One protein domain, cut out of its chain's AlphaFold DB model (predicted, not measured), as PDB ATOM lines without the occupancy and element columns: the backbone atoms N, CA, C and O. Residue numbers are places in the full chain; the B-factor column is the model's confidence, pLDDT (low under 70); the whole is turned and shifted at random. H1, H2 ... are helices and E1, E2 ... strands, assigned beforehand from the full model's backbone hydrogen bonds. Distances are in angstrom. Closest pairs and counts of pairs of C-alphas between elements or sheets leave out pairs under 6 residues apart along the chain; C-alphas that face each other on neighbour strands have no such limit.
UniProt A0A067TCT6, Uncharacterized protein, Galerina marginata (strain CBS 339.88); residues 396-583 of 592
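Overview. This is residues 396 to 583 of the 592 residues of an uncharacterized protein of Galerina marginata (strain CBS 339.88) (UniProt A0A067TCT6). A long, twisted sheet of four strands has helices over both faces: H2 crosses one face, while H3 and H4 cover the other, where the sheet curls round H4. H1 sits by one end of H2, and the E3 to E4 hairpin runs on past one end of the sheet through residues 557 to 571. The printed part has 188 residues, with four named helices and four named strands in the order H1 H2 E1 H3 H4 E2 E3 E4; the sheet, E1 E4 E3 E2, is antiparallel and the class is mixed, helices and strands. It is compact, with a radius of gyration of the C-alphas of 17.9 A, yet elongated in outline, 63 by 34 by 30 A.

Arrangement. Start with the sheet: E1, residues 455 to 464, and E2, residues 524 to 536, are its edge strands, and E4, residues 572 to 582, and E3, residues 543 to 556, are inner. E2, E3 and E4 form a meander, each strand the antiparallel neighbour of the one before, and both successive pairs are hairpins. Look for N 462 and O 574 at 2.7 A between E1 and E4, N 575 and O 553 at 2.7 A between E4 and E3, and N 527 and O 552 at 2.8 A between E3 and E2. E2 bends by 53 degrees at residue 532. The sheet is part of three layers, with helices on both its faces: H2, residues 421 to 440, on one face, and H3, residues 471 to 483, and H4, residues 497 to 512, on the other. On one face, H2, residues 421 to 440, lies over all four strands at a height over the sheet of 8.0 A; it runs only just across them, at 61 degrees to E2 on the local plane. Its closest C-alphas to E3 are those of Asn 432 and Ala 553, 5.4 A. On the opposite face, H3, residues 471 to 483, lies over E1 at a height of 9.3 A. H3 touches H4, residues 497 to 512, at a steep tilt of 46 degrees, opposite ways; Lys 475 and Val 506 have the closest C-alphas, 6.3 A. H1, residues 396 to 405, only grazes the sheet. It touches residues 421 to 428 of H2, closest at C-alphas 404 and 424, 6.1 A. In the four helices, every O i to N i+4 pair is within hydrogen-bond range.

Along the chain. Find C-alpha 396 at (33.779, 58.703, 15.905), where H1 begins its 14.2 A. H2 spans 28.0 A, H3 16.8 A and H4 22.4 A. E1 measures 29.5 A, E2 35.4 A, E3 38.5 A and E4 31.9 A, ending at C-alpha 582, (50.183, 42.701, 51.577).

Size, cuts and confidence. The two C-alphas farthest apart are those of Thr 541 and Arg 564, 63.0 A. The printed part has no cut. Links E1 to H3 and E2 to E3 are short; the other five are long. Residues 447 to 453 stand free. Mean pLDDT of the printed part is 77.2, with 44 residues under 70, among them 446 to 455 and 484 to 497.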
ATOM      1  N   VAL A 396      33.475  58.973  14.491       79.00
ATOM      2  CA  VAL A 396      33.779  58.703  15.905       79.00
ATOM      3  C   VAL A 396      32.628  57.914  16.526       79.00
ATOM      4  O   VAL A 396      32.875  56.927  17.217       79.00
ATOM      5  N   GLN A 397      31.375  58.274  16.216       81.00
ATOM      6  CA  GLN A 397      30.201  57.507  16.652       81.00
ATOM      7  C   GLN A 397      30.243  56.066  16.155       81.00
ATOM      8  O   GLN A 397      30.020  55.135  16.931       81.00
ATOM      9  N   ASP A 398      30.555  55.872  14.878       84.81
ATOM     10  CA  ASP A 398      30.632  54.544  14.286       84.81
ATOM     11  C   ASP A 398      31.746  53.708  14.928       84.81
ATOM     12  O   ASP A 398      31.538  52.519  15.195       84.81
ATOM     13  N   LEU A 399      32.895  54.315  15.252       85.56
ATOM     14  CA  LEU A 399      33.961  53.641  15.995       85.56
ATOM     15  C   LEU A 399      33.498  53.224  17.395       85.56
ATOM     16  O   LEU A 399      33.610  52.050  17.751       85.56
ATOM     17  N   MET A 400      32.945  54.160  18.170       86.25
ATOM     18  CA  MET A 400      32.484  53.919  19.540       86.25
ATOM     19  C   MET A 400      31.401  52.835  19.581       86.25
ATOM     20  O   MET A 400      31.478  51.897  20.377       86.25
ATOM     21  N   GLN A 401      30.432  52.888  18.663       87.69
ATOM     22  CA  GLN A 401      29.428  51.838  18.523       87.69
ATOM     23  C   GLN A 401      30.037  50.489  18.138       87.69
ATOM     24  O   GLN A 401      29.599  49.456  18.644       87.69
ATOM     25  N   THR A 402      30.995  50.475  17.209       89.06
ATOM     26  CA  THR A 402      31.652  49.238  16.763       89.06
ATOM     27  C   THR A 402      32.388  48.585  17.925       89.06
ATOM     28  O   THR A 402      32.209  47.393  18.174       89.06
ATOM     29  N   LEU A 403      33.140  49.375  18.690       89.88
ATOM     30  CA  LEU A 403      33.826  48.911  19.887       89.88
ATOM     31  C   LEU A 403      32.840  48.391  20.931       89.88
ATOM     32  O   LEU A 403      33.038  47.279  21.413       89.88
ATOM     33  N   ALA A 404      31.761  49.117  21.234       91.12
ATOM     34  CA  ALA A 404      30.760  48.681  22.209       91.12
ATOM     35  C   ALA A 404      30.070  47.366  21.809       91.12
ATOM     36  O   ALA A 404      29.908  46.470  22.638       91.12
ATOM     37  N   LYS A 405      29.703  47.213  20.528       91.12
ATOM     38  CA  LYS A 405      29.073  45.989  19.992       91.12
ATOM     39  C   LYS A 405      29.991  44.770  20.090       91.12
ATOM     40  O   LYS A 405      29.494  43.653  20.206       91.12
ATOM     41  N   ASN A 406      31.303  44.986  20.050       91.81
ATOM     42  CA  ASN A 406      32.304  43.929  20.124       91.81
ATOM     43  C   ASN A 406      32.745  43.601  21.560       91.81
ATOM     44  O   ASN A 406      33.559  42.695  21.740       91.81
ATOM     45  N   ILE A 407      32.224  44.285  22.589       91.19
ATOM     46  CA  ILE A 407      32.484  43.915  23.987       91.19
ATOM     47  C   ILE A 407      31.765  42.589  24.295       91.19
ATOM     48  O   ILE A 407      30.532  42.521  24.230       91.19
ATOM     49  N   PRO A 408      32.485  41.514  24.673       89.12
ATOM     50  CA  PRO A 408      31.853  40.228  24.933       89.12
ATOM     51  C   PRO A 408      30.874  40.293  26.113       89.12
ATOM     52  O   PRO A 408      31.251  40.659  27.224       89.12
ATOM     53  N   GLY A 409      29.635  39.850  25.892       82.31
ATOM     54  CA  GLY A 409      28.595  39.789  26.928       82.31
ATOM     55  C   GLY A 409      27.666  41.005  26.987       82.31
ATOM     56  O   GLY A 409      26.686  40.962  27.728       82.31
ATOM     57  N   ILE A 410      27.908  42.044  26.181       83.31
ATOM     58  CA  ILE A 410      26.979  43.169  26.013       83.31
ATOM     59  C   ILE A 410      25.919  42.815  24.961       83.31
ATOM     60  O   ILE A 410      26.219  42.269  23.900       83.31
ATOM     61  N   THR A 411      24.651  43.113  25.256       81.94
ATOM     62  CA  THR A 411      23.560  42.944  24.286       81.94
ATOM     63  C   THR A 411      23.470  44.175  23.392       81.94
ATOM     64  O   THR A 411      23.418  45.300  23.880       81.94
ATOM     65  N   THR A 412      23.405  43.982  22.074       80.06
ATOM     66  CA  THR A 412      23.375  45.093  21.104       80.06
ATOM     67  C   THR A 412      22.174  46.020  21.284       80.06
ATOM     68  O   THR A 412      22.276  47.206  20.997       80.06
ATOM     69  N   SER A 413      21.054  45.511  21.808       82.62
ATOM     70  CA  SER A 413      19.862  46.302  22.141       82.62
ATOM     71  C   SER A 413      20.036  47.228  23.349       82.62
ATOM     72  O   SER A 413      19.195  48.093  23.556       82.62
ATOM     73  N   ALA A 414      21.073  47.020  24.166       81.19
ATOM     74  CA  ALA A 414      21.379  47.854  25.328       81.19
ATOM     75  C   ALA A 414      22.337  49.011  25.003       81.19
ATOM     76  O   ALA A 414      22.587  49.834  25.878       81.19
ATOM     77  N   ILE A 415      22.876  49.062  23.778       85.00
ATOM     78  CA  ILE A 415      23.785  50.119  23.327       85.00
ATOM     79  C   ILE A 415      22.938  51.255  22.732       85.00
ATOM     80  O   ILE A 415      22.155  50.997  21.809       85.00
ATOM     81  N   PRO A 416      23.053  52.496  23.236       83.19
ATOM     82  CA  PRO A 416      22.326  53.631  22.684       83.19
ATOM     83  C   PRO A 416      22.774  53.948  21.241       83.19
ATOM     84  O   PRO A 416      23.892  53.618  20.844       83.19
ATOM     85  N   PRO A 417      21.921  54.608  20.434       77.31
ATOM     86  CA  PRO A 417      22.266  55.005  19.064       77.31
ATOM     87  C   PRO A 417      23.386  56.057  18.999       77.31
ATOM     88  O   PRO A 417      24.008  56.227  17.958       77.31
ATOM     89  N   THR A 418      23.657  56.748  20.098       76.81
ATOM     90  CA  THR A 418      24.765  57.691  20.268       76.81
ATOM     91  C   THR A 418      25.429  57.343  21.591       76.81
ATOM     92  O   THR A 418      24.717  57.243  22.590       76.81
ATOM     93  N   LEU A 419      26.743  57.126  21.589       77.62
ATOM     94  CA  LEU A 419      27.486  56.612  22.738       77.62
ATOM     95  C   LEU A 419      28.722  57.459  23.009       77.62
ATOM     96  O   LEU A 419      29.622  57.438  22.179       77.62
ATOM     97  N   ASN A 420      28.811  58.129  24.155       74.69
ATOM     98  CA  ASN A 420      30.008  58.903  24.489       74.69
ATOM     99  C   ASN A 420      31.162  58.037  25.031       74.69
ATOM    100  O   ASN A 420      31.003  56.843  25.297       74.69
ATOM    101  N   ALA A 421      32.343  58.650  25.175       75.25
ATOM    102  CA  ALA A 421      33.531  57.968  25.682       75.25
ATOM    103  C   ALA A 421      33.278  57.353  27.068       75.25
ATOM    104  O   ALA A 421      33.560  56.176  27.258       75.25
ATOM    105  N   ASP A 422      32.666  58.089  27.999       76.94
ATOM    106  CA  ASP A 422      32.383  57.603  29.357       76.94
ATOM    107  C   ASP A 422      31.452  56.382  29.367       76.94
ATOM    108  O   ASP A 422      31.657  55.433  30.124       76.94
ATOM    109  N   GLU A 423      30.435  56.366  28.505       83.62
ATOM    110  CA  GLU A 423      29.515  55.243  28.359       83.62
ATOM    111  C   GLU A 423      30.248  54.015  27.781       83.62
ATOM    112  O   GLU A 423      30.089  52.906  28.299       83.62
ATOM    113  N   LEU A 424      31.116  54.197  26.772       85.94
ATOM    114  CA  LEU A 424      31.984  53.128  26.254       85.94
ATOM    115  C   LEU A 424      32.941  52.600  27.335       85.94
ATOM    116  O   LEU A 424      33.086  51.383  27.493       85.94
ATOM    117  N   GLN A 425      33.562  53.500  28.099       85.31
ATOM    118  CA  GLN A 425      34.438  53.164  29.219       85.31
ATOM    119  C   GLN A 425      33.672  52.396  30.305       85.31
ATOM    120  O   GLN A 425      34.192  51.416  30.839       85.31
ATOM    121  N   GLY A 426      32.416  52.763  30.574       86.25
ATOM    122  CA  GLY A 426      31.516  52.042  31.471       86.25
ATOM    123  C   GLY A 426      31.291  50.592  31.036       86.25
ATOM    124  O   GLY A 426      31.481  49.675  31.837       86.25
ATOM    125  N   TYR A 427      30.977  50.355  29.757       90.31
ATOM    126  CA  TYR A 427      30.836  48.991  29.232       90.31
ATOM    127  C   TYR A 427      32.146  48.194  29.310       90.31
ATOM    128  O   TYR A 427      32.139  47.022  29.700       90.31
ATOM    129  N   ALA A 428      33.275  48.823  28.970       89.69
ATOM    130  CA  ALA A 428      34.596  48.203  29.039       89.69
ATOM    131  C   ALA A 428      34.966  47.805  30.475       89.69
ATOM    132  O   ALA A 428      35.462  46.699  30.713       89.69
ATOM    133  N   ARG A 429      34.665  48.678  31.441       89.00
ATOM    134  CA  ARG A 429      34.854  48.446  32.874       89.00
ATOM    135  C   ARG A 429      34.014  47.270  33.361       89.00
ATOM    136  O   ARG A 429      34.566  46.350  33.956       89.00
ATOM    137  N   THR A 430      32.713  47.238  33.052       89.38
ATOM    138  CA  THR A 430      31.832  46.112  33.421       89.38
ATOM    139  C   THR A 430      32.348  44.784  32.867       89.38
ATOM    140  O   THR A 430      32.368  43.772  33.573       89.38
ATOM    141  N   PHE A 431      32.817  44.778  31.617       91.69
ATOM    142  CA  PHE A 431      33.452  43.605  31.027       91.69
ATOM    143  C   PHE A 431      34.721  43.195  31.786       91.69
ATOM    144  O   PHE A 431      34.892  42.014  32.097       91.69
ATOM    145  N   ASN A 432      35.589  44.151  32.124       92.50
ATOM    146  CA  ASN A 432      36.829  43.879  32.842       92.50
ATOM    147  C   ASN A 432      36.581  43.316  34.251       92.50
ATOM    148  O   ASN A 432      37.194  42.311  34.613       92.50
ATOM    149  N   VAL A 433      35.637  43.897  35.004       90.81
ATOM    150  CA  VAL A 433      35.226  43.419  36.337       90.81
ATOM    151  C   VAL A 433      34.706  41.987  36.244       90.81
ATOM    152  O   VAL A 433      35.191  41.105  36.946       90.81
ATOM    153  N   SER A 434      33.815  41.702  35.290       90.50
ATOM    154  CA  SER A 434      33.295  40.345  35.081       90.50
ATOM    155  C   SER A 434      34.407  39.312  34.839       90.50
ATOM    156  O   SER A 434      34.345  38.186  35.346       90.50
ATOM    157  N   LYS A 435      35.448  39.676  34.077       92.69
ATOM    158  CA  LYS A 435      36.602  38.797  33.831       92.69
ATOM    159  C   LYS A 435      37.519  38.673  35.040       92.69
ATOM    160  O   LYS A 435      37.997  37.565  35.302       92.69
ATOM    161  N   PHE A 436      37.735  39.765  35.768       92.12
ATOM    162  CA  PHE A 436      38.502  39.780  37.006       92.12
ATOM    163  C   PHE A 436      37.872  38.820  38.025       92.12
ATOM    164  O   PHE A 436      38.534  37.880  38.479       92.12
ATOM    165  N   ASP A 437      36.576  38.983  38.286       90.88
ATOM    166  CA  ASP A 437      35.815  38.194  39.254       90.88
ATOM    167  C   ASP A 437      35.839  36.707  38.909       90.88
ATOM    168  O   ASP A 437      36.132  35.853  39.750       90.88
ATOM    169  N   HIS A 438      35.599  36.388  37.633       90.81
ATOM    170  CA  HIS A 438      35.630  35.014  37.152       90.81
ATOM    171  C   HIS A 438      37.010  34.367  37.316       90.81
ATOM    172  O   HIS A 438      37.106  33.188  37.659       90.81
ATOM    173  N   LYS A 439      38.089  35.116  37.059       93.31
ATOM    174  CA  LYS A 439      39.453  34.582  37.113       93.31
ATOM    175  C   LYS A 439      39.944  34.371  38.540       93.31
ATOM    176  O   LYS A 439      40.612  33.368  38.797       93.31
ATOM    177  N   PHE A 440      39.687  35.327  39.428       89.31
ATOM    178  CA  PHE A 440      40.268  35.338  40.769       89.31
ATOM    179  C   PHE A 440      39.320  34.839  41.863       89.31
ATOM    180  O   PHE A 440      39.777  34.602  42.981       89.31
ATOM    181  N   GLY A 441      38.042  34.615  41.542       84.38
ATOM    182  CA  GLY A 441      37.073  33.962  42.421       84.38
ATOM    183  C   GLY A 441      36.531  34.844  43.548       84.38
ATOM    184  O   GLY A 441      35.981  34.310  44.508       84.38
ATOM    185  N   PHE A 442      36.688  36.167  43.456       83.75
ATOM    186  CA  PHE A 442      36.099  37.144  44.374       83.75
ATOM    187  C   PHE A 442      35.662  38.393  43.608       83.75
ATOM    188  O   PHE A 442      36.202  38.668  42.543       83.75
ATOM    189  N   HIS A 443      34.695  39.121  44.166       83.75
ATOM    190  CA  HIS A 443      34.133  40.318  43.550       83.75
ATOM    191  C   HIS A 443      35.075  41.517  43.694       83.75
ATOM    192  O   HIS A 443      35.521  41.820  44.805       83.75
ATOM    193  N   PHE A 444      35.383  42.185  42.583       83.75
ATOM    194  CA  PHE A 444      36.035  43.485  42.605       83.75
ATOM    195  C   PHE A 444      35.025  44.542  43.079       83.75
ATOM    196  O   PHE A 444      33.960  44.650  42.481       83.75
ATOM    197  N   PRO A 445      35.324  45.302  44.145       74.19
ATOM    198  CA  PRO A 445      34.365  46.225  44.742       74.19
ATOM    199  C   PRO A 445      34.014  47.374  43.794       74.19
ATOM    200  O   PRO A 445      34.894  48.084  43.300       74.19
ATOM    201  N   ASP A 446      32.715  47.595  43.600       64.75
ATOM    202  CA  ASP A 446      32.195  48.646  42.720       64.75
ATOM    203  C   ASP A 446      32.111  50.014  43.427       64.75
ATOM    204  O   ASP A 446      31.979  51.049  42.766       64.75
ATOM    205  N   THR A 447      32.202  50.049  44.768       62.78
ATOM    206  CA  THR A 447      32.040  51.272  45.575       62.78
ATOM    207  C   THR A 447      33.065  51.427  46.698       62.78
ATOM    208  O   THR A 447      33.586  50.464  47.258       62.78
ATOM    209  N   ASP A 448      33.288  52.678  47.108       57.25
ATOM    210  CA  ASP A 448      34.192  53.037  48.204       57.25
ATOM    211  C   ASP A 448      33.789  52.464  49.569       57.25
ATOM    212  O   ASP A 448      34.642  52.295  50.435       57.25
ATOM    213  N   ALA A 449      32.511  52.134  49.761       54.59
ATOM    214  CA  ALA A 449      32.001  51.558  51.005       54.59
ATOM    215  C   ALA A 449      32.443  50.099  51.228       54.59
ATOM    216  O   ALA A 449      32.376  49.604  52.352       54.59
ATOM    217  N   GLU A 450      32.912  49.420  50.179       58.62
ATOM    218  CA  GLU A 450      33.399  48.036  50.217       58.62
ATOM    219  C   GLU A 450      34.933  47.962  50.397       58.62
ATOM    220  O   GLU A 450      35.514  46.875  50.445       58.62
ATOM    221  N   LYS A 451      35.603  49.119  50.541       62.06
ATOM    222  CA  LYS A 451      37.051  49.239  50.774       62.06
ATOM    223  C   LYS A 451      37.426  48.793  52.192       62.06
ATOM    224  O   LYS A 451      36.912  49.310  53.179       62.06
ATOM    225  N   SER A 452      38.399  47.886  52.301       60.62
ATOM    226  CA  SER A 452      39.104  47.592  53.556       60.62
ATOM    227  C   SER A 452      40.454  48.306  53.583       60.62
ATOM    228  O   SER A 452      41.175  48.267  52.593       60.62
ATOM    229  N   ASP A 453      40.864  48.843  54.735       57.66
ATOM    230  CA  ASP A 453      42.175  49.498  54.912       57.66
ATOM    231  C   ASP A 453      43.383  48.595  54.580       57.66
ATOM    232  O   ASP A 453      44.479  49.086  54.304       57.66
ATOM    233  N   LYS A 454      43.201  47.266  54.608       57.59
ATOM    234  CA  LYS A 454      44.249  46.268  54.310       57.59
ATOM    235  C   LYS A 454      44.381  45.934  52.819       57.59
ATOM    236  O   LYS A 454      45.318  45.238  52.434       57.59
ATOM    237  N   ILE A 455      43.448  46.401  51.995       64.62
ATOM    238  CA  ILE A 455      43.343  46.076  50.575       64.62
ATOM    239  C   ILE A 455      43.414  47.381  49.795       64.62
ATOM    240  O   ILE A 455      42.655  48.311  50.048       64.62
ATOM    241  N   LYS A 456      44.312  47.450  48.810       71.88
ATOM    242  CA  LYS A 456      44.361  48.591  47.892       71.88
ATOM    243  C   LYS A 456      43.902  48.165  46.519       71.88
ATOM    244  O   LYS A 456      44.336  47.124  46.031       71.88
ATOM    245  N   TYR A 457      43.072  48.986  45.894       75.94
ATOM    246  CA  TYR A 457      42.695  48.776  44.513       75.94
ATOM    247  C   TYR A 457      42.759  50.057  43.697       75.94
ATOM    248  O   TYR A 457      42.685  51.161  44.235       75.94
ATOM    249  N   TRP A 458      42.922  49.866  42.395       79.19
ATOM    250  CA  TRP A 458      42.938  50.919  41.395       79.19
ATOM    251  C   TRP A 458      42.066  50.488  40.234       79.19
ATOM    252  O   TRP A 458      42.069  49.318  39.845       79.19
ATOM    253  N   ASP A 459      41.337  51.457  39.712       81.62
ATOM    254  CA  ASP A 459      40.471  51.316  38.562       81.62
ATOM    255  C   ASP A 459      40.686  52.543  37.690       81.62
ATOM    256  O   ASP A 459      40.626  53.672  38.182       81.62
ATOM    257  N   ALA A 460      41.014  52.318  36.429       81.38
ATOM    258  CA  ALA A 460      41.156  53.382  35.457       81.38
ATOM    259  C   ALA A 460      40.749  52.880  34.083       81.38
ATOM    260  O   ALA A 460      41.007  51.728  33.725       81.38
ATOM    261  N   VAL A 461      40.155  53.770  33.294       81.94
ATOM    262  CA  VAL A 461      39.948  53.539  31.872       81.94
ATOM    263  C   VAL A 461      40.650  54.640  31.105       81.94
ATOM    264  O   VAL A 461      40.429  55.826  31.330       81.94
ATOM    265  N   PHE A 462      41.528  54.221  30.209       82.00
ATOM    266  CA  PHE A 462      42.364  55.087  29.418       82.00
ATOM    267  C   PHE A 462      41.991  55.003  27.948       82.00
ATOM    268  O   PHE A 462      41.627  53.942  27.437       82.00
ATOM    269  N   GLU A 463      42.168  56.128  27.270       79.81
ATOM    270  CA  GLU A 463      41.896  56.300  25.854       79.81
ATOM    271  C   GLU A 463      42.993  57.165  25.225       79.81
ATOM    272  O   GLU A 463      43.388  58.191  25.796       79.81
ATOM    273  N   PHE A 464      43.486  56.733  24.062       79.62
ATOM    274  CA  PHE A 464      44.567  57.382  23.324       79.62
ATOM    275  C   PHE A 464      44.246  57.500  21.836       79.62
ATOM    276  O   PHE A 464      43.781  56.541  21.231       79.62
ATOM    277  N   ASP A 465      44.616  58.631  21.234       73.69
ATOM    278  CA  ASP A 465      44.370  58.987  19.821       73.69
ATOM    279  C   ASP A 465      45.211  58.191  18.794       73.69
ATOM    280  O   ASP A 465      45.370  58.598  17.642       73.69
ATOM    281  N   SER A 466      45.845  57.093  19.210       76.69
ATOM    282  CA  SER A 466      46.715  56.261  18.376       76.69
ATOM    283  C   SER A 466      46.834  54.860  18.969       76.69
ATOM    284  O   SER A 466      46.797  54.703  20.188       76.69
ATOM    285  N   TYR A 467      47.051  53.845  18.123       75.81
ATOM    286  CA  TYR A 467      47.345  52.478  18.591       75.81
ATOM    287  C   TYR A 467      48.629  52.371  19.381       75.81
ATOM    288  O   TYR A 467      48.681  51.609  20.334       75.81
ATOM    289  N   ASN A 468      49.643  53.140  18.988       80.44
ATOM    290  CA  ASN A 468      50.936  53.164  19.653       80.44
ATOM    291  C   ASN A 468      51.116  54.562  20.275       80.44
ATOM    292  O   ASN A 468      51.805  55.400  19.678       80.44
ATOM    293  N   PRO A 469      50.452  54.874  21.406       83.19
ATOM    294  CA  PRO A 469      50.659  56.130  22.111       83.19
ATOM    295  C   PRO A 469      52.117  56.267  22.548       83.19
ATOM    296  O   PRO A 469      52.825  55.278  22.759       83.19
ATOM    297  N   SER A 470      52.597  57.505  22.676       87.12
ATOM    298  CA  SER A 470      53.969  57.710  23.126       87.12
ATOM    299  C   SER A 470      54.107  57.361  24.611       87.12
ATOM    300  O   SER A 470      53.174  57.511  25.398       87.12
ATOM    301  N   LEU A 471      55.310  56.959  25.034       87.81
ATOM    302  CA  LEU A 471      55.592  56.718  26.453       87.81
ATOM    303  C   LEU A 471      55.332  57.964  27.321       87.81
ATOM    304  O   LEU A 471      55.020  57.834  28.503       87.81
ATOM    305  N   ALA A 472      55.476  59.165  26.750       85.75
ATOM    306  CA  ALA A 472      55.160  60.410  27.440       85.75
ATOM    307  C   ALA A 472      53.652  60.531  27.699       85.75
ATOM    308  O   ALA A 472      53.269  60.785  28.838       85.75
ATOM    309  N   ASP A 473      52.816  60.253  26.694       84.06
ATOM    310  CA  ASP A 473      51.353  60.299  26.824       84.06
ATOM    311  C   ASP A 473      50.847  59.249  27.821       84.06
ATOM    312  O   ASP A 473      49.983  59.535  28.647       84.06
ATOM    313  N   ILE A 474      51.419  58.037  27.785       86.62
ATOM    314  CA  ILE A 474      51.096  56.966  28.741       86.62
ATOM    315  C   ILE A 474      51.391  57.434  30.169       86.62
ATOM    316  O   ILE A 474      50.530  57.347  31.045       86.62
ATOM    317  N   LYS A 475      52.601  57.956  30.411       86.12
ATOM    318  CA  LYS A 475      53.001  58.452  31.735       86.12
ATOM    319  C   LYS A 475      52.104  59.585  32.207       86.12
ATOM    320  O   LYS A 475      51.728  59.597  33.377       86.12
ATOM    321  N   ASP A 476      51.764  60.507  31.313       82.31
ATOM    322  CA  ASP A 476      50.899  61.641  31.614       82.31
ATOM    323  C   ASP A 476      49.499  61.181  32.044       82.31
ATOM    324  O   ASP A 476      49.040  61.532  33.134       82.31
ATOM    325  N   LYS A 477      48.862  60.299  31.262       82.62
ATOM    326  CA  LYS A 477      47.536  59.739  31.568       82.62
ATOM    327  C   LYS A 477      47.524  58.927  32.863       82.62
ATOM    328  O   LYS A 477      46.645  59.137  33.696       82.62
ATOM    329  N   VAL A 478      48.499  58.034  33.063       82.69
ATOM    330  CA  VAL A 478      48.613  57.223  34.290       82.69
ATOM    331  C   VAL A 478      48.804  58.117  35.515       82.69
ATOM    332  O   VAL A 478      48.140  57.907  36.528       82.69
ATOM    333  N   THR A 479      49.662  59.136  35.422       79.12
ATOM    334  CA  THR A 479      49.900  60.086  36.521       79.12
ATOM    335  C   THR A 479      48.607  60.795  36.904       79.12
ATOM    336  O   THR A 479      48.179  60.710  38.053       79.12
ATOM    337  N   HIS A 480      47.940  61.422  35.935       74.69
ATOM    338  CA  HIS A 480      46.752  62.227  36.196       74.69
ATOM    339  C   HIS A 480      45.556  61.400  36.680       74.69
ATOM    340  O   HIS A 480      44.893  61.814  37.628       74.69
ATOM    341  N   GLN A 481      45.278  60.249  36.059       73.94
ATOM    342  CA  GLN A 481      44.049  59.494  36.333       73.94
ATOM    343  C   GLN A 481      44.164  58.514  37.505       73.94
ATOM    344  O   GLN A 481      43.192  58.329  38.228       73.94
ATOM    345  N   ILE A 482      45.329  57.890  37.719       75.12
ATOM    346  CA  ILE A 482      45.506  56.910  38.807       75.12
ATOM    347  C   ILE A 482      46.056  57.565  40.078       75.12
ATOM    348  O   ILE A 482      45.699  57.149  41.183       75.12
ATOM    349  N   PHE A 483      46.930  58.568  39.947       73.44
ATOM    350  CA  PHE A 483      47.690  59.118  41.078       73.44
ATOM    351  C   PHE A 483      47.394  60.599  41.392       73.44
ATOM    352  O   PHE A 483      47.690  61.035  42.504       73.44
ATOM    353  N   GLY A 484      46.746  61.331  40.479       65.19
ATOM    354  CA  GLY A 484      46.270  62.707  40.659       65.19
ATOM    355  C   GLY A 484      47.258  63.800  40.206       65.19
ATOM    356  O   GLY A 484      48.449  63.543  40.055       65.19
ATOM    357  N   PRO A 485      46.783  65.047  39.996       54.38
ATOM    358  CA  PRO A 485      47.593  66.160  39.475       54.38
ATOM    359  C   PRO A 485      48.640  66.694  40.471       54.38
ATOM    360  O   PRO A 485      49.674  67.207  40.055       54.38
ATOM    361  N   ASP A 486      48.413  66.526  41.779       53.25
ATOM    362  CA  ASP A 486      49.372  66.893  42.836       53.25
ATOM    363  C   ASP A 486      50.499  65.856  43.007       53.25
ATOM    364  O   ASP A 486      51.382  66.005  43.863       53.25
ATOM    365  N   PHE A 487      50.492  64.797  42.191       52.91
ATOM    366  CA  PHE A 487      51.535  63.782  42.149       52.91
ATOM    367  C   PHE A 487      52.790  64.351  41.475       52.91
ATOM    368  O   PHE A 487      53.122  64.055  40.329       52.91
ATOM    369  N   THR A 488      53.504  65.213  42.197       48.81
ATOM    370  CA  THR A 488      54.791  65.736  41.743       48.81
ATOM    371  C   THR A 488      55.780  64.585  41.614       48.81
ATOM    372  O   THR A 488      56.097  63.872  42.574       48.81
ATOM    373  N   THR A 489      56.303  64.422  40.401       49.03
ATOM    374  CA  THR A 489      57.220  63.349  40.018       49.03
ATOM    375  C   THR A 489      58.521  63.297  40.827       49.03
ATOM    376  O   THR A 489      59.267  62.328  40.705       49.03
ATOM    377  N   ASP A 490      58.789  64.285  41.688       44.16
ATOM    378  CA  ASP A 490      60.096  64.484  42.319       44.16
ATOM    379  C   ASP A 490      60.162  64.365  43.854       44.16
ATOM    380  O   ASP A 490      61.264  64.130  44.369       44.16
ATOM    381  N   GLU A 491      59.044  64.421  44.596       42.53
ATOM    382  CA  GLU A 491      59.062  64.272  46.071       42.53
ATOM    383  C   GLU A 491      58.264  63.072  46.605       42.53
ATOM    384  O   GLU A 491      58.694  62.443  47.576       42.53
ATOM    385  N   GLN A 492      57.169  62.667  45.954       41.47
ATOM    386  CA  GLN A 492      56.396  61.485  46.372       41.47
ATOM    387  C   GLN A 492      56.840  60.196  45.668       41.47
ATOM    388  O   GLN A 492      56.736  59.110  46.239       41.47
ATOM    389  N   ILE A 493      57.415  60.312  44.465       45.53
ATOM    390  CA  ILE A 493      57.830  59.160  43.657       45.53
ATOM    391  C   ILE A 493      59.126  58.525  44.168       45.53
ATOM    392  O   ILE A 493      59.295  57.325  44.013       45.53
ATOM    393  N   LYS A 494      60.049  59.234  44.828       44.56
ATOM    394  CA  LYS A 494      61.391  58.663  45.072       44.56
ATOM    395  C   LYS A 494      61.420  57.360  45.891       44.56
ATOM    396  O   LYS A 494      62.384  56.612  45.738       44.56
ATOM    397  N   HIS A 495      60.395  57.038  46.694       47.81
ATOM    398  CA  HIS A 495      60.432  55.860  47.572       47.81
ATOM    399  C   HIS A 495      59.068  55.169  47.796       47.81
ATOM    400  O   HIS A 495      58.112  55.805  48.240       47.81
ATOM    401  N   GLY A 496      59.012  53.839  47.612       60.28
ATOM    402  CA  GLY A 496      57.947  52.959  48.125       60.28
ATOM    403  C   GLY A 496      57.084  52.225  47.078       60.28
ATOM    404  O   GLY A 496      57.472  52.022  45.928       60.28
ATOM    405  N   LEU A 497      55.886  51.808  47.510       66.75
ATOM    406  CA  LEU A 497      54.933  50.952  46.780       66.75
ATOM    407  C   LEU A 497      54.352  51.668  45.554       66.75
ATOM    408  O   LEU A 497      54.254  51.068  44.492       66.75
ATOM    409  N   GLN A 498      54.014  52.953  45.682       71.56
ATOM    410  CA  GLN A 498      53.360  53.722  44.616       71.56
ATOM    411  C   GLN A 498      54.249  53.902  43.383       71.56
ATOM    412  O   GLN A 498      53.749  53.745  42.278       71.56
ATOM    413  N   LYS A 499      55.558  54.147  43.547       72.31
ATOM    414  CA  LYS A 499      56.484  54.211  42.404       72.31
ATOM    415  C   LYS A 499      56.622  52.866  41.703       72.31
ATOM    416  O   LYS A 499      56.563  52.816  40.483       72.31
ATOM    417  N   THR A 500      56.794  51.794  42.474       73.44
ATOM    418  CA  THR A 500      56.941  50.442  41.916       73.44
ATOM    419  C   THR A 500      55.698  50.056  41.114       73.44
ATOM    420  O   THR A 500      55.810  49.540  40.012       73.44
ATOM    421  N   VAL A 501      54.514  50.375  41.645       76.94
ATOM    422  CA  VAL A 501      53.234  50.180  40.960       76.94
ATOM    423  C   VAL A 501      53.098  51.088  39.735       76.94
ATOM    424  O   VAL A 501      52.655  50.614  38.700       76.94
ATOM    425  N   PHE A 502      53.488  52.363  39.824       82.69
ATOM    426  CA  PHE A 502      53.449  53.301  38.699       82.69
ATOM    427  C   PHE A 502      54.327  52.831  37.536       82.69
ATOM    428  O   PHE A 502      53.827  52.693  36.423       82.69
ATOM    429  N   ASP A 503      55.611  52.565  37.798       80.94
ATOM    430  CA  ASP A 503      56.562  52.133  36.769       80.94
ATOM    431  C   ASP A 503      56.063  50.822  36.130       80.94
ATOM    432  O   ASP A 503      56.043  50.695  34.911       80.94
ATOM    433  N   TRP A 504      55.536  49.901  36.945       83.12
ATOM    434  CA  TRP A 504      54.966  48.648  36.462       83.12
ATOM    435  C   TRP A 504      53.711  48.827  35.591       83.12
ATOM    436  O   TRP A 504      53.611  48.197  34.543       83.12
ATOM    437  N   ILE A 505      52.769  49.696  35.983       85.44
ATOM    438  CA  ILE A 505      51.586  50.026  35.171       85.44
ATOM    439  C   ILE A 505      52.013  50.621  33.832       85.44
ATOM    440  O   ILE A 505      51.469  50.235  32.804       85.44
ATOM    441  N   VAL A 506      52.963  51.559  33.842       87.94
ATOM    442  CA  VAL A 506      53.452  52.221  32.626       87.94
ATOM    443  C   VAL A 506      54.114  51.214  31.686       87.94
ATOM    444  O   VAL A 506      53.848  51.261  30.485       87.94
ATOM    445  N   ASP A 507      54.928  50.300  32.215       87.56
ATOM    446  CA  ASP A 507      55.586  49.254  31.425       87.56
ATOM    447  C   ASP A 507      54.562  48.267  30.834       87.56
ATOM    448  O   ASP A 507      54.567  48.027  29.627       87.56
ATOM    449  N   ASP A 508      53.622  47.760  31.644       86.75
ATOM    450  CA  ASP A 508      52.551  46.867  31.173       86.75
ATOM    451  C   ASP A 508      51.670  47.564  30.114       86.75
ATOM    452  O   ASP A 508      51.311  46.958  29.104       86.75
ATOM    453  N   PHE A 509      51.356  48.850  30.305       87.06
ATOM    454  CA  PHE A 509      50.619  49.658  29.332       87.06
ATOM    455  C   PHE A 509      51.381  49.758  28.003       87.06
ATOM    456  O   PHE A 509      50.812  49.516  26.932       87.06
ATOM    457  N   ALA A 510      52.662  50.129  28.057       85.88
ATOM    458  CA  ALA A 510      53.513  50.263  26.876       85.88
ATOM    459  C   ALA A 510      53.619  48.938  26.106       85.88
ATOM    460  O   ALA A 510      53.583  48.934  24.876       85.88
ATOM    461  N   ASP A 511      53.658  47.812  26.820       85.25
ATOM    462  CA  ASP A 511      53.639  46.485  26.217       85.25
ATOM    463  C   ASP A 511      52.310  46.195  25.498       85.25
ATOM    464  O   ASP A 511      52.325  45.757  24.344       85.25
ATOM    465  N   PHE A 512      51.157  46.451  26.130       83.19
ATOM    466  CA  PHE A 512      49.843  46.172  25.524       83.19
ATOM    467  C   PHE A 512      49.520  47.062  24.329       83.19
ATOM    468  O   PHE A 512      48.876  46.609  23.383       83.19
ATOM    469  N   SER A 513      49.976  48.307  24.381       76.75
ATOM    470  CA  SER A 513      49.822  49.275  23.299       76.75
ATOM    471  C   SER A 513      50.875  49.118  22.195       76.75
ATOM    472  O   SER A 513      50.839  49.831  21.202       76.75
ATOM    473  N   GLY A 514      51.815  48.176  22.327       71.88
ATOM    474  CA  GLY A 514      52.811  47.877  21.304       71.88
ATOM    475  C   GLY A 514      52.288  46.983  20.170       71.88
ATOM    476  O   GLY A 514      51.389  46.154  20.332       71.88
ATOM    477  N   THR A 515      52.953  47.049  19.011       60.38
ATOM    478  CA  THR A 515      52.601  46.294  17.787       60.38
ATOM    479  C   THR A 515      52.554  44.770  17.955       60.38
ATOM    480  O   THR A 515      51.978  44.074  17.125       60.38
ATOM    481  N   SER A 516      53.174  44.234  19.008       60.53
ATOM    482  CA  SER A 516      53.252  42.796  19.299       60.53
ATOM    483  C   SER A 516      51.942  42.210  19.841       60.53
ATOM    484  O   SER A 516      51.725  41.003  19.728       60.53
ATOM    485  N   TYR A 517      51.079  43.046  20.433       59.44
ATOM    486  CA  TYR A 517      49.793  42.648  21.023       59.44
ATOM    487  C   TYR A 517      48.576  43.137  20.231       59.44
ATOM    488  O   TYR A 517      47.448  42.791  20.595       59.44
ATOM    489  N   ALA A 518      48.796  43.869  19.132       54.84
ATOM    490  CA  ALA A 518      47.757  44.260  18.192       54.84
ATOM    491  C   ALA A 518      47.159  43.016  17.517       54.84
ATOM    492  O   ALA A 518      47.720  42.441  16.585       54.84
ATOM    493  N   LYS A 519      46.029  42.565  18.053       61.91
ATOM    494  CA  LYS A 519      45.154  41.558  17.454       61.91
ATOM    495  C   LYS A 519      43.937  42.263  16.850       61.91
ATOM    496  O   LYS A 519      43.723  43.430  17.159       61.91
ATOM    497  N   ASP A 520      43.221  41.539  15.988       72.00
ATOM    498  CA  ASP A 520      42.045  41.939  15.200       72.00
ATOM    499  C   ASP A 520      41.407  43.284  15.593       72.00
ATOM    500  O   ASP A 520      40.906  43.455  16.707       72.00
ATOM    501  N   ASP A 521      41.387  44.218  14.641       75.44
ATOM    502  CA  ASP A 521      40.811  45.551  14.814       75.44
ATOM    503  C   ASP A 521      39.407  45.503  15.437       75.44
ATOM    504  O   ASP A 521      38.540  44.702  15.067       75.44
ATOM    505  N   ASN A 522      39.176  46.428  16.365       86.12
ATOM    506  CA  ASN A 522      37.937  46.643  17.103       86.12
ATOM    507  C   ASN A 522      37.502  45.493  18.026       86.12
ATOM    508  O   ASN A 522      36.346  45.482  18.454       86.12
ATOM    509  N   GLN A 523      38.370  44.526  18.334       89.06
ATOM    510  CA  GLN A 523      38.068  43.453  19.287       89.06
ATOM    511  C   GLN A 523      38.582  43.767  20.695       89.06
ATOM    512  O   GLN A 523      39.652  44.348  20.872       89.06
ATOM    513  N   TRP A 524      37.821  43.323  21.698       90.19
ATOM    514  CA  TRP A 524      38.194  43.449  23.103       90.19
ATOM    515  C   TRP A 524      38.887  42.196  23.615       90.19
ATOM    516  O   TRP A 524      38.373  41.078  23.521       90.19
ATOM    517  N   TYR A 525      40.035  42.404  24.243       89.50
ATOM    518  CA  TYR A 525      40.811  41.369  24.905       89.50
ATOM    519  C   TYR A 525      40.832  41.614  26.402       89.50
ATOM    520  O   TYR A 525      40.643  42.735  26.861       89.50
ATOM    521  N   ASN A 526      41.065  40.552  27.167       91.75
ATOM    522  CA  ASN A 526      41.270  40.648  28.600       91.75
ATOM    523  C   ASN A 526      42.467  39.794  29.023       91.75
ATOM    524  O   ASN A 526      42.550  38.618  28.659       91.75
ATOM    525  N   ILE A 527      43.386  40.388  29.781       90.44
ATOM    526  CA  ILE A 527      44.579  39.726  30.304       90.44
ATOM    527  C   ILE A 527      44.587  39.877  31.823       90.44
ATOM    528  O   ILE A 527      45.019  40.910  32.340       90.44
ATOM    529  N   PRO A 528      44.151  38.848  32.562       88.56
ATOM    530  CA  PRO A 528      44.339  38.831  33.992       88.56
ATOM    531  C   PRO A 528      45.740  38.316  34.340       88.56
ATOM    532  O   PRO A 528      46.162  37.254  33.872       88.56
ATOM    533  N   LYS A 529      46.454  39.046  35.197       87.62
ATOM    534  CA  LYS A 529      47.780  38.683  35.710       87.62
ATOM    535  C   LYS A 529      47.762  38.628  37.232       87.62
ATOM    536  O   LYS A 529      47.118  39.444  37.887       87.62
ATOM    537  N   GLN A 530      48.514  37.692  37.793       86.44
ATOM    538  CA  GLN A 530      48.874  37.699  39.205       86.44
ATOM    539  C   GLN A 530      50.378  37.909  39.281       86.44
ATOM    540  O   GLN A 530      51.140  37.094  38.764       86.44
ATOM    541  N   ASN A 531      50.783  39.008  39.898       79.00
ATOM    542  CA  ASN A 531      52.171  39.407  40.033       79.00
ATOM    543  C   ASN A 531      52.536  39.411  41.509       79.00
ATOM    544  O   ASN A 531      51.785  39.920  42.338       79.00
ATOM    545  N   ASN A 532      53.701  38.860  41.820       77.75
ATOM    546  CA  ASN A 532      54.303  38.988  43.137       77.75
ATOM    547  C   ASN A 532      55.492  39.932  43.002       77.75
ATOM    548  O   ASN A 532      56.290  39.787  42.074       77.75
ATOM    549  N   PHE A 533      55.606  40.898  43.902       72.88
ATOM    550  CA  PHE A 533      56.719  41.832  43.904       72.88
ATOM    551  C   PHE A 533      57.088  42.227  45.327       72.88
ATOM    552  O   PHE A 533      56.233  42.436  46.186       72.88
ATOM    553  N   THR A 534      58.388  42.332  45.567       70.38
ATOM    554  CA  THR A 534      58.924  42.672  46.879       70.38
ATOM    555  C   THR A 534      58.843  44.180  47.092       70.38
ATOM    556  O   THR A 534      59.485  44.961  46.383       70.38
ATOM    557  N   TYR A 535      58.070  44.599  48.090       70.25
ATOM    558  CA  TYR A 535      58.084  45.970  48.584       70.25
ATOM    559  C   TYR A 535      59.446  46.298  49.193       70.25
ATOM    560  O   TYR A 535      60.005  45.494  49.936       70.25
ATOM    561  N   LYS A 536      59.936  47.518  48.961       67.25
ATOM    562  CA  LYS A 536      61.050  48.094  49.721       67.25
ATOM    563  C   LYS A 536      60.601  49.389  50.387       67.25
ATOM    564  O   LYS A 536      60.154  50.321  49.715       67.25
ATOM    565  N   GLY A 537      60.713  49.426  51.711       62.62
ATOM    566  CA  GLY A 537      60.421  50.580  52.546       62.62
ATOM    567  C   GLY A 537      61.330  51.767  52.244       62.62
ATOM    568  O   GLY A 537      62.380  51.637  51.614       62.62
ATOM    569  N   LYS A 538      60.923  52.951  52.715       59.62
ATOM    570  CA  LYS A 538      61.694  54.197  52.549       59.62
ATOM    571  C   LYS A 538      63.075  54.141  53.218       59.62
ATOM    572  O   LYS A 538      63.971  54.874  52.823       59.62
ATOM    573  N   ASP A 539      63.226  53.275  54.213       66.44
ATOM    574  CA  ASP A 539      64.459  52.982  54.945       66.44
ATOM    575  C   ASP A 539      65.425  52.060  54.172       66.44
ATOM    576  O   ASP A 539      66.574  51.899  54.570       66.44
ATOM    577  N   GLY A 540      64.971  51.445  53.072       63.34
ATOM    578  CA  GLY A 540      65.727  50.449  52.311       63.34
ATOM    579  C   GLY A 540      65.907  49.106  53.030       63.34
ATOM    580  O   GLY A 540      66.495  48.195  52.448       63.34
ATOM    581  N   THR A 541      65.399  48.974  54.259       66.88
ATOM    582  CA  THR A 541      65.585  47.813  55.143       66.88
ATOM    583  C   THR A 541      64.304  47.026  55.377       66.88
ATOM    584  O   THR A 541      64.371  45.812  55.539       66.88
ATOM    585  N   THR A 542      63.136  47.673  55.352       66.06
ATOM    586  CA  THR A 542      61.854  46.971  55.463       66.06
ATOM    587  C   THR A 542      61.481  46.373  54.109       66.06
ATOM    588  O   THR A 542      61.216  47.115  53.161       66.06
ATOM    589  N   THR A 543      61.423  45.045  54.005       67.88
ATOM    590  CA  THR A 543      60.951  44.353  52.797       67.88
ATOM    591  C   THR A 543      59.885  43.330  53.135       67.88
ATOM    592  O   THR A 543      60.072  42.551  54.061       67.88
ATOM    593  N   PHE A 544      58.796  43.310  52.375       71.12
ATOM    594  CA  PHE A 544      57.800  42.241  52.422       71.12
ATOM    595  C   PHE A 544      57.270  41.988  51.015       71.12
ATOM    596  O   PHE A 544      57.266  42.893  50.175       71.12
ATOM    597  N   ASP A 545      56.851  40.759  50.749       73.00
ATOM    598  CA  ASP A 545      56.294  40.407  49.453       73.00
ATOM    599  C   ASP A 545      54.833  40.845  49.370       73.00
ATOM    600  O   ASP A 545      54.044  40.739  50.310       73.00
ATOM    601  N   MET A 546      54.477  41.405  48.223       73.00
ATOM    602  CA  MET A 546      53.112  41.796  47.919       73.00
ATOM    603  C   MET A 546      52.634  41.030  46.710       73.00
ATOM    604  O   MET A 546      53.375  40.798  45.753       73.00
ATOM    605  N   GLN A 547      51.353  40.701  46.745       81.00
ATOM    606  CA  GLN A 547      50.664  40.109  45.620       81.00
ATOM    607  C   GLN A 547      49.706  41.134  45.023       81.00
ATOM    608  O   GLN A 547      48.820  41.642  45.710       81.00
ATOM    609  N   ALA A 548      49.869  41.409  43.731       83.56
ATOM    610  CA  ALA A 548      48.919  42.153  42.917       83.56
ATOM    611  C   ALA A 548      48.178  41.201  41.977       83.56
ATOM    612  O   ALA A 548      48.781  40.507  41.158       83.56
ATOM    613  N   LYS A 549      46.852  41.204  42.054       88.69
ATOM    614  CA  LYS A 549      45.966  40.622  41.046       88.69
ATOM    615  C   LYS A 549      45.482  41.752  40.161       88.69
ATOM    616  O   LYS A 549      44.976  42.749  40.663       88.69
ATOM    617  N   THR A 550      45.658  41.613  38.857       89.06
ATOM    618  CA  THR A 550      45.307  42.650  37.884       89.06
ATOM    619  C   THR A 550      44.542  42.070  36.720       89.06
ATOM    620  O   THR A 550      44.705  40.895  36.397       89.06
ATOM    621  N   SER A 551      43.699  42.888  36.106       91.50
ATOM    622  CA  SER A 551      42.955  42.548  34.900       91.50
ATOM    623  C   SER A 551      42.963  43.743  33.966       91.50
ATOM    624  O   SER A 551      42.566  44.850  34.336       91.50
ATOM    625  N   TRP A 552      43.458  43.506  32.759       91.00
ATOM    626  CA  TRP A 552      43.608  44.512  31.720       91.00
ATOM    627  C   TRP A 552      42.655  44.178  30.586       91.00
ATOM    628  O   TRP A 552      42.857  43.169  29.908       91.00
ATOM    629  N   ALA A 553      41.612  44.979  30.386       91.06
ATOM    630  CA  ALA A 553      40.750  44.868  29.218       91.06
ATOM    631  C   ALA A 553      41.130  45.936  28.197       91.06
ATOM    632  O   ALA A 553      41.160  47.106  28.548       91.06
ATOM    633  N   TYR A 554      41.413  45.565  26.952       90.50
ATOM    634  CA  TYR A 554      41.879  46.525  25.950       90.50
ATOM    635  C   TYR A 554      41.347  46.245  24.555       90.50
ATOM    636  O   TYR A 554      41.010  45.104  24.233       90.50
ATOM    637  N   ALA A 555      41.318  47.290  23.733       89.56
ATOM    638  CA  ALA A 555      40.948  47.220  22.327       89.56
ATOM    639  C   ALA A 555      41.725  48.253  21.497       89.56
ATOM    640  O   ALA A 555      41.918  49.392  21.924       89.56
ATOM    641  N   ASN A 556      42.110  47.849  20.283       86.75
ATOM    642  CA  ASN A 556      42.562  48.758  19.233       86.75
ATOM    643  C   ASN A 556      41.372  49.084  18.329       86.75
ATOM    644  O   ASN A 556      40.841  48.193  17.672       86.75
ATOM    645  N   GLY A 557      40.932  50.334  18.310       85.00
ATOM    646  CA  GLY A 557      39.812  50.819  17.524       85.00
ATOM    647  C   GLY A 557      40.220  51.447  16.194       85.00
ATOM    648  O   GLY A 557      40.713  52.572  16.203       85.00
ATOM    649  N   THR A 558      39.945  50.774  15.071       84.69
ATOM    650  CA  THR A 558      40.133  51.314  13.711       84.69
ATOM    651  C   THR A 558      38.820  51.576  13.024       84.69
ATOM    652  O   THR A 558      38.000  50.669  12.874       84.69
ATOM    653  N   ILE A 559      38.681  52.768  12.454       84.75
ATOM    654  CA  ILE A 559      37.663  53.016  11.440       84.75
ATOM    655  C   ILE A 559      38.201  53.931  10.344       84.75
ATOM    656  O   ILE A 559      38.989  54.840  10.599       84.75
ATOM    657  N   THR A 560      37.772  53.693   9.112       81.94
ATOM    658  CA  THR A 560      38.094  54.538   7.962       81.94
ATOM    659  C   THR A 560      36.794  55.007   7.337       81.94
ATOM    660  O   THR A 560      35.930  54.181   7.049       81.94
ATOM    661  N   GLU A 561      36.683  56.313   7.095       77.31
ATOM    662  CA  GLU A 561      35.562  56.903   6.366       77.31
ATOM    663  C   GLU A 561      35.487  56.258   4.974       77.31
ATOM    664  O   GLU A 561      36.439  56.343   4.190       77.31
ATOM    665  N   ASP A 562      34.396  55.536   4.725       67.38
ATOM    666  CA  ASP A 562      34.020  54.764   3.540       67.38
ATOM    667  C   ASP A 562      35.080  54.600   2.434       67.38
ATOM    668  O   ASP A 562      35.298  55.503   1.631       67.38
ATOM    669  N   GLY A 563      35.641  53.388   2.303       50.88
ATOM    670  CA  GLY A 563      36.041  52.681   1.063       50.88
ATOM    671  C   GLY A 563      36.892  53.358  -0.036       50.88
ATOM    672  O   GLY A 563      37.239  52.691  -1.011       50.88
ATOM    673  N   ARG A 564      37.231  54.648   0.058       45.31
ATOM    674  CA  ARG A 564      37.928  55.451  -0.967       45.31
ATOM    675  C   ARG A 564      39.129  56.219  -0.407       45.31
ATOM    676  O   ARG A 564      39.601  57.154  -1.048       45.31
ATOM    677  N   GLY A 565      39.636  55.814   0.759       55.31
ATOM    678  CA  GLY A 565      40.784  56.455   1.406       55.31
ATOM    679  C   GLY A 565      40.427  57.742   2.151       55.31
ATOM    680  O   GLY A 565      41.207  58.691   2.116       55.31
ATOM    681  N   GLY A 566      39.248  57.788   2.781       66.44
ATOM    682  CA  GLY A 566      38.877  58.867   3.693       66.44
ATOM    683  C   GLY A 566      39.711  58.871   4.981       66.44
ATOM    684  O   GLY A 566      40.671  58.107   5.137       66.44
ATOM    685  N   ARG A 567      39.358  59.760   5.915       75.25
ATOM    686  CA  ARG A 567      40.054  59.882   7.203       75.25
ATOM    687  C   ARG A 567      40.015  58.541   7.945       75.25
ATOM    688  O   ARG A 567      38.970  57.903   8.020       75.25
ATOM    689  N   THR A 568      41.160  58.115   8.479       76.38
ATOM    690  CA  THR A 568      41.266  56.920   9.332       76.38
ATOM    691  C   THR A 568      41.489  57.355  10.768       76.38
ATOM    692  O   THR A 568      42.374  58.173  11.018       76.38
ATOM    693  N   LEU A 569      40.691  56.814  11.684       77.00
ATOM    694  CA  LEU A 569      40.848  56.995  13.121       77.00
ATOM    695  C   LEU A 569      41.465  55.751  13.752       77.00
ATOM    696  O   LEU A 569      41.152  54.628  13.350       77.00
ATOM    697  N   GLN A 570      42.338  55.998  14.726       81.88
ATOM    698  CA  GLN A 570      43.064  55.015  15.524       81.88
ATOM    699  C   GLN A 570      43.077  55.507  16.980       81.88
ATOM    700  O   GLN A 570      43.113  56.705  17.203       81.88
ATOM    701  N   HIS A 571      43.160  54.619  17.961       82.06
ATOM    702  CA  HIS A 571      42.093  54.239  18.898       82.06
ATOM    703  C   HIS A 571      42.716  53.208  19.846       82.06
ATOM    704  O   HIS A 571      42.631  52.037  19.520       82.06
ATOM    705  N   PHE A 572      43.373  53.559  20.958       82.94
ATOM    706  CA  PHE A 572      43.703  52.563  21.991       82.94
ATOM    707  C   PHE A 572      42.887  52.790  23.257       82.94
ATOM    708  O   PHE A 572      43.003  53.839  23.891       82.94
ATOM    709  N   TYR A 573      42.095  51.785  23.631       85.75
ATOM    710  CA  TYR A 573      41.314  51.762  24.864       85.75
ATOM    711  C   TYR A 573      41.880  50.723  25.819       85.75
ATOM    712  O   TYR A 573      42.151  49.592  25.414       85.75
ATOM    713  N   LEU A 574      41.994  51.082  27.096       86.62
ATOM    714  CA  LEU A 574      42.458  50.185  28.150       86.62
ATOM    715  C   LEU A 574      41.686  50.437  29.443       86.62
ATOM    716  O   LEU A 574      41.817  51.495  30.035       86.62
ATOM    717  N   SER A 575      40.955  49.446  29.937       89.19
ATOM    718  CA  SER A 575      40.508  49.379  31.327       89.19
ATOM    719  C   SER A 575      41.515  48.576  32.149       89.19
ATOM    720  O   SER A 575      41.921  47.474  31.772       89.19
ATOM    721  N   PHE A 576      41.893  49.120  33.297       89.19
ATOM    722  CA  PHE A 576      42.814  48.538  34.255       89.19
ATOM    723  C   PHE A 576      42.117  48.355  35.596       89.19
ATOM    724  O   PHE A 576      41.633  49.319  36.176       89.19
ATOM    725  N   LEU A 577      42.134  47.124  36.101       88.62
ATOM    726  CA  LEU A 577      41.751  46.799  37.468       88.62
ATOM    727  C   LEU A 577      42.955  46.210  38.181       88.62
ATOM    728  O   LEU A 577      43.601  45.292  37.666       88.62
ATOM    729  N   MET A 578      43.226  46.682  39.390       86.50
ATOM    730  CA  MET A 578      44.260  46.120  40.246       86.50
ATOM    731  C   MET A 578      43.791  46.000  41.673       86.50
ATOM    732  O   MET A 578      43.183  46.911  42.209       86.50
ATOM    733  N   TYR A 579      44.155  44.886  42.288       83.94
ATOM    734  CA  TYR A 579      43.893  44.534  43.667       83.94
ATOM    735  C   TYR A 579      45.207  44.072  44.299       83.94
ATOM    736  O   TYR A 579      45.822  43.120  43.817       83.94
ATOM    737  N   ILE A 580      45.649  44.736  45.364       77.88
ATOM    738  CA  ILE A 580      46.888  44.416  46.078       77.88
ATOM    739  C   ILE A 580      46.566  43.953  47.494       77.88
ATOM    740  O   ILE A 580      45.879  44.647  48.248       77.88
ATOM    741  N   THR A 581      47.150  42.817  47.867       72.06
ATOM    742  CA  THR A 581      47.218  42.320  49.244       72.06
ATOM    743  C   THR A 581      48.664  42.288  49.708       72.06
ATOM    744  O   THR A 581      49.532  41.740  49.023       72.06
ATOM    745  N   ALA A 582      48.919  42.868  50.878       64.00
ATOM    746  CA  ALA A 582      50.183  42.701  51.577       64.00
ATOM    747  C   ALA A 582      50.094  41.450  52.458       64.00
ATOM    748  O   ALA A 582      49.258  41.398  53.361       64.00
ATOM    749  N   GLU A 583      50.956  40.466  52.213       56.53
ATOM    750  CA  GLU A 583      51.241  39.440  53.211       56.53
ATOM    751  C   GLU A 583      52.251  40.058  54.175       56.53
ATOM    752  O   GLU A 583      53.455  40.086  53.930       56.53
TER     753      GLU A 583